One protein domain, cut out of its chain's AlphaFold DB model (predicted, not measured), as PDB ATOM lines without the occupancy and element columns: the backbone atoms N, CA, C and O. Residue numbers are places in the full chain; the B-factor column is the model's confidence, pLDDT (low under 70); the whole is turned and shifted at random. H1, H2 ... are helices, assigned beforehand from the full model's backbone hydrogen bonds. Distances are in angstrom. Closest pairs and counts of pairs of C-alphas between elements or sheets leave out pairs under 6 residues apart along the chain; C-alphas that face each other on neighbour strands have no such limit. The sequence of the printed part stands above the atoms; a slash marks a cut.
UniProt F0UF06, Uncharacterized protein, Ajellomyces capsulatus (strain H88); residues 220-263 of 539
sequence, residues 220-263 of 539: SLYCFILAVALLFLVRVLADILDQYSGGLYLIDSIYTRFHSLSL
ATOM      1  N   SER A 220      14.194  66.267 -44.625       92.50
ATOM      2  CA  SER A 220      13.228  65.803 -43.619       92.50
ATOM      3  C   SER A 220      11.982  65.171 -44.250       92.50
ATOM      4  O   SER A 220      11.508  64.147 -43.762       92.50
ATOM      5  N   LEU A 221      11.465  65.742 -45.342       95.44
ATOM      6  CA  LEU A 221      10.345  65.180 -46.102       95.44
ATOM      7  C   LEU A 221      10.734  63.862 -46.782       95.44
ATOM      8  O   LEU A 221       9.969  62.904 -46.732       95.44
ATOM      9  N   TYR A 222      11.934  63.774 -47.360       95.69
ATOM     10  CA  TYR A 222      12.438  62.538 -47.960       95.69
ATOM     11  C   TYR A 222      12.620  61.423 -46.918       95.69
ATOM     12  O   TYR A 222      12.151  60.305 -47.126       95.69
ATOM     13  N   CYS A 223      13.213  61.728 -45.760       95.69
ATOM     14  CA  CYS A 223      13.332  60.793 -44.640       95.69
ATOM     15  C   CYS A 223      11.960  60.352 -44.103       95.69
ATOM     16  O   CYS A 223      11.782  59.172 -43.812       95.69
ATOM     17  N   PHE A 224      10.977  61.255 -44.025       96.00
ATOM     18  CA  PHE A 224       9.604  60.909 -43.646       96.00
ATOM     19  C   PHE A 224       8.939  59.974 -44.670       96.00
ATOM     20  O   PHE A 224       8.369  58.954 -44.288       96.00
ATOM     21  N   ILE A 225       9.069  60.258 -45.971       96.56
ATOM     22  CA  ILE A 225       8.549  59.399 -47.050       96.56
ATOM     23  C   ILE A 225       9.208  58.012 -47.012       96.56
ATOM     24  O   ILE A 225       8.506  57.008 -47.127       96.56
ATOM     25  N   LEU A 226      10.526  57.932 -46.792       96.06
ATOM     26  CA  LEU A 226      11.231  56.657 -46.615       96.06
ATOM     27  C   LEU A 226      10.763  55.899 -45.365       96.06
ATOM     28  O   LEU A 226      10.550  54.691 -45.447       96.06
ATOM     29  N   ALA A 227      10.564  56.579 -44.233       95.88
ATOM     30  CA  ALA A 227      10.066  55.955 -43.009       95.88
ATOM     31  C   ALA A 227       8.645  55.398 -43.194       95.88
ATOM     32  O   ALA A 227       8.380  54.255 -42.830       95.88
ATOM     33  N   VAL A 228       7.747  56.156 -43.832       96.06
ATOM     34  CA  VAL A 228       6.390  55.701 -44.176       96.06
ATOM     35  C   VAL A 228       6.437  54.511 -45.143       96.06
ATOM     36  O   VAL A 228       5.755  53.514 -44.912       96.06
ATOM     37  N   ALA A 229       7.276  54.559 -46.182       94.88
ATOM     38  CA  ALA A 229       7.451  53.445 -47.117       94.88
ATOM     39  C   ALA A 229       8.003  52.180 -46.433       94.88
ATOM     40  O   ALA A 229       7.541  51.076 -46.723       94.88
ATOM     41  N   LEU A 230       8.941  52.330 -45.491       94.94
ATOM     42  CA  LEU A 230       9.481  51.227 -44.696       94.94
ATOM     43  C   LEU A 230       8.425  50.636 -43.751       94.94
ATOM     44  O   LEU A 230       8.318  49.418 -43.659       94.94
ATOM     45  N   LEU A 231       7.597  51.467 -43.108       94.31
ATOM     46  CA  LEU A 231       6.479  51.004 -42.278       94.31
ATOM     47  C   LEU A 231       5.448  50.213 -43.099       94.31
ATOM     48  O   LEU A 231       5.004  49.153 -42.656       94.31
ATOM     49  N   PHE A 232       5.109  50.667 -44.312       93.62
ATOM     50  CA  PHE A 232       4.266  49.892 -45.230       93.62
ATOM     51  C   PHE A 232       4.924  48.570 -45.649       93.62
ATOM     52  O   PHE A 232       4.251  47.541 -45.648       93.62
ATOM     53  N   LEU A 233       6.226  48.566 -45.953       93.38
ATOM     54  CA  LEU A 233       6.963  47.346 -46.296       93.38
ATOM     55  C   LEU A 233       6.975  46.337 -45.138       93.38
ATOM     56  O   LEU A 233       6.727  45.157 -45.365       93.38
ATOM     57  N   VAL A 234       7.201  46.794 -43.902       93.12
ATOM     58  CA  VAL A 234       7.158  45.955 -42.693       93.12
ATOM     59  C   VAL A 234       5.758  45.378 -42.473       93.12
ATOM     60  O   VAL A 234       5.641  44.190 -42.193       93.12
ATOM     61  N   ARG A 235       4.689  46.169 -42.657       90.88
ATOM     62  CA  ARG A 235       3.304  45.670 -42.552       90.88
ATOM     63  C   ARG A 235       2.976  44.612 -43.608       90.88
ATOM     64  O   ARG A 235       2.391  43.595 -43.261       90.88
ATOM     65  N   VAL A 236       3.379  44.822 -44.863       89.19
ATOM     66  CA  VAL A 236       3.166  43.849 -45.951       89.19
ATOM     67  C   VAL A 236       3.992  42.579 -45.735       89.19
ATOM     68  O   VAL A 236       3.492  41.483 -45.964       89.19
ATOM     69  N   LEU A 237       5.237  42.695 -45.265       89.25
ATOM     70  CA  LEU A 237       6.071  41.531 -44.963       89.25
ATOM     71  C   LEU A 237       5.525  40.732 -43.771       89.25
ATOM     72  O   LEU A 237       5.534  39.507 -43.824       89.25
ATOM     73  N   ALA A 238       5.022  41.405 -42.733       88.44
ATOM     74  CA  ALA A 238       4.383  40.750 -41.594       88.44
ATOM     75  C   ALA A 238       3.126  39.972 -42.016       88.44
ATOM     76  O   ALA A 238       3.008  38.805 -41.667       88.44
ATOM     77  N   ASP A 239       2.241  40.570 -42.822       87.31
ATOM     78  CA  ASP A 239       1.026  39.904 -43.315       87.31
ATOM     79  C   ASP A 239       1.333  38.707 -44.237       87.31
ATOM     80  O   ASP A 239       0.659  37.684 -44.165       87.31
ATOM     81  N   ILE A 240       2.406  38.772 -45.037       86.50
ATOM     82  CA  ILE A 240       2.888  37.622 -45.823       86.50
ATOM     83  C   ILE A 240       3.478  36.528 -44.915       86.50
ATOM     84  O   ILE A 240       3.216  35.350 -45.137       86.50
ATOM     85  N   LEU A 241       4.272  36.878 -43.899       88.56
ATOM     86  CA  LEU A 241       4.836  35.888 -42.969       88.56
ATOM     87  C   LEU A 241       3.754  35.205 -42.121       88.56
ATOM     88  O   LEU A 241       3.888  34.027 -41.815       88.56
ATOM     89  N   ASP A 242       2.688  35.929 -41.797       89.00
ATOM     90  CA  ASP A 242       1.478  35.455 -41.126       89.00
ATOM     91  C   ASP A 242       0.646  34.525 -42.037       89.00
ATOM     92  O   ASP A 242       0.362  33.387 -41.667       89.00
ATOM     93  N   GLN A 243       0.372  34.931 -43.286       87.12
ATOM     94  CA  GLN A 243      -0.344  34.106 -44.273       87.12
ATOM     95  C   GLN A 243       0.395  32.797 -44.621       87.12
ATOM     96  O   GLN A 243      -0.229  31.757 -44.820       87.12
ATOM     97  N   TYR A 244       1.724  32.835 -44.728       88.88
ATOM     98  CA  TYR A 244       2.548  31.685 -45.124       88.88
ATOM     99  C   TYR A 244       3.186  30.962 -43.925       88.88
ATOM    100  O   TYR A 244       4.142  30.214 -44.124       88.88
ATOM    101  N   SER A 245       2.739  31.223 -42.685       86.69
ATOM    102  CA  SER A 245       3.304  30.657 -41.441       86.69
ATOM    103  C   SER A 245       4.846  30.728 -41.369       86.69
ATOM    104  O   SER A 245       5.514  29.891 -40.761       86.69
ATOM    105  N   GLY A 246       5.449  31.726 -42.026       83.06
ATOM    106  CA  GLY A 246       6.827  31.666 -42.520       83.06
ATOM    107  C   GLY A 246       7.899  31.702 -41.436       83.06
ATOM    108  O   GLY A 246       8.992  31.178 -41.638       83.06
ATOM    109  N   GLY A 247       7.578  32.264 -40.267       83.56
ATOM    110  CA  GLY A 247       8.430  32.167 -39.082       83.56
ATOM    111  C   GLY A 247       8.523  30.733 -38.557       83.56
ATOM    112  O   GLY A 247       9.625  30.243 -38.320       83.56
ATOM    113  N   LEU A 248       7.384  30.037 -38.448       84.62
ATOM    114  CA  LEU A 248       7.324  28.635 -38.022       84.62
ATOM    115  C   LEU A 248       7.978  27.721 -39.060       84.62
ATOM    116  O   LEU A 248       8.849  26.937 -38.702       84.62
ATOM    117  N   TYR A 249       7.669  27.902 -40.350       87.12
ATOM    118  CA  TYR A 249       8.302  27.134 -41.428       87.12
ATOM    119  C   TYR A 249       9.835  27.255 -41.400       87.12
ATOM    120  O   TYR A 249      10.547  26.267 -41.581       87.12
ATOM    121  N   LEU A 250      10.373  28.461 -41.170       86.56
ATOM    122  CA  LEU A 250      11.819  28.669 -41.071       86.56
ATOM    123  C   LEU A 250      12.417  27.955 -39.848       86.56
ATOM    124  O   LEU A 250      13.478  27.344 -39.970       86.56
ATOM    125  N   ILE A 251      11.735  27.996 -38.699       85.69
ATOM    126  CA  ILE A 251      12.142  27.281 -37.482       85.69
ATOM    127  C   ILE A 251      12.141  25.765 -37.727       85.69
ATOM    128  O   ILE A 251      13.164  25.127 -37.488       85.69
ATOM    129  N   ASP A 252      11.065  25.202 -38.279       84.69
ATOM    130  CA  ASP A 252      10.948  23.771 -38.598       84.69
ATOM    131  C   ASP A 252      12.013  23.316 -39.612       84.69
ATOM    132  O   ASP A 252      12.621  22.255 -39.458       84.69
ATOM    133  N   SER A 253      12.289  24.133 -40.633       85.00
ATOM    134  CA  SER A 253      13.273  23.852 -41.693       85.00
ATOM    135  C   SER A 253      14.718  23.903 -41.184       85.00
ATOM    136  O   SER A 253      15.571  23.117 -41.602       85.00
ATOM    137  N   ILE A 254      15.005  24.786 -40.222       84.56
ATOM    138  CA  ILE A 254      16.277  24.788 -39.491       84.56
ATOM    139  C   ILE A 254      16.343  23.570 -38.561       84.56
ATOM    140  O   ILE A 254      17.352  22.865 -38.539       84.56
ATOM    141  N   TYR A 255      15.277  23.289 -37.811       82.44
ATOM    142  CA  TYR A 255      15.279  22.248 -36.789       82.44
ATOM    143  C   TYR A 255      15.440  20.847 -37.390       82.44
ATOM    144  O   TYR A 255      16.325  20.116 -36.952       82.44
ATOM    145  N   THR A 256      14.702  20.527 -38.458       79.00
ATOM    146  CA  THR A 256      14.821  19.259 -39.209       79.00
ATOM    147  C   THR A 256      16.138  19.114 -39.982       79.00
ATOM    148  O   THR A 256      16.556  17.995 -40.275       79.00
ATOM    149  N   ARG A 257      16.844  20.217 -40.282       79.44
ATOM    150  CA  ARG A 257      18.200  20.182 -40.861       79.44
ATOM    151  C   ARG A 257      19.283  19.853 -39.828       79.44
ATOM    152  O   ARG A 257      20.276  19.224 -40.189       79.44
ATOM    153  N   PHE A 258      19.138  20.308 -38.582       73.88
ATOM    154  CA  PHE A 258      20.153  20.119 -37.532       73.88
ATOM    155  C   PHE A 258      19.871  18.948 -36.585       73.88
ATOM    156  O   PHE A 258      20.805  18.417 -35.989       73.88
ATOM    157  N   HIS A 259      18.616  18.523 -36.473       64.31
ATOM    158  CA  HIS A 259      18.202  17.328 -35.750       64.31
ATOM    159  C   HIS A 259      17.432  16.444 -36.726       64.31
ATOM    160  O   HIS A 259      16.462  16.897 -37.330       64.31
ATOM    161  N   SER A 260      17.835  15.179 -36.855       52.06
ATOM    162  CA  SER A 260      17.091  14.153 -37.593       52.06
ATOM    163  C   SER A 260      15.833  13.783 -36.807       52.06
ATOM    164  O   SER A 260      15.767  12.743 -36.150       52.06
ATOM    165  N   LEU A 261      14.880  14.710 -36.770       49.81
ATOM    166  CA  LEU A 261      13.753  14.639 -35.867       49.81
ATOM    167  C   LEU A 261      12.768  13.582 -36.362       49.81
ATOM    168  O   LEU A 261      12.049  13.794 -37.339       49.81
ATOM    169  N   SER A 262      12.664  12.490 -35.609       46.53
ATOM    170  CA  SER A 262      11.382  11.821 -35.438       46.53
ATOM    171  C   SER A 262      10.423  12.861 -34.863       46.53
ATOM    172  O   SER A 262      10.413  13.108 -33.656       46.53
ATOM    173  N   LEU A 263       9.682  13.549 -35.735       51.00
ATOM    174  CA  LEU A 263       8.565  14.381 -35.313       51.00
ATOM    175  C   LEU A 263       7.713  13.532 -34.378       51.00
ATOM    176  O   LEU A 263       7.281  12.448 -34.767       51.00
TER     177      LEU A 263
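Overview. This is residues 220 to 263 of the 539 residues of an uncharacterized protein of Ajellomyces capsulatus (strain H88) (UniProt F0UF06). Two helices follow each other end to end as a wide open V, a long arm H1 and a shorter arm H2 that meet at a corner around residues 244 and 245, with a short tail at residues 259 to 263 past H2. The 44 printed residues hold two named helices, H1 then H2, and no named strand: the class is all helix. The whole is extended, a rod of 54 by 19 by 6 A, with a radius of gyration of the C-alphas of 16.8 A.

Arrangement. Start at H1, residues 220 to 243, and go on through a tight link of 2 residues to H2, residues 246 to 258. The helices are close but not clearly touching: look at the closest C-alphas, those of Leu 241 and Gly 247, 6.5 A apart. Their lines stand at a steep tilt of 64 degrees, and they run the same way. In H1 and H2 every O i to N i+4 pair is within hydrogen-bond range. Residues 220 to 237 of H1 stand free, and so do residues 253 to 260, of which 253 to 258 belong to H2.

Along the chain. Find C-alpha 220 at (13.228, 65.803, -43.619); from there H1 runs 34.5 A to C-alpha 243 at (-0.344, 34.106, -44.273). H2 runs 18.3 A from C-alpha 246 to C-alpha 258 at (20.153, 20.119, -37.532).

Size, cuts and confidence. The two C-alphas farthest apart, those of Ser 220 and Ser 262, are 54.6 A apart. The printed part has no cut. In the B-factor column, residues 259 to 263 of this model are under 70.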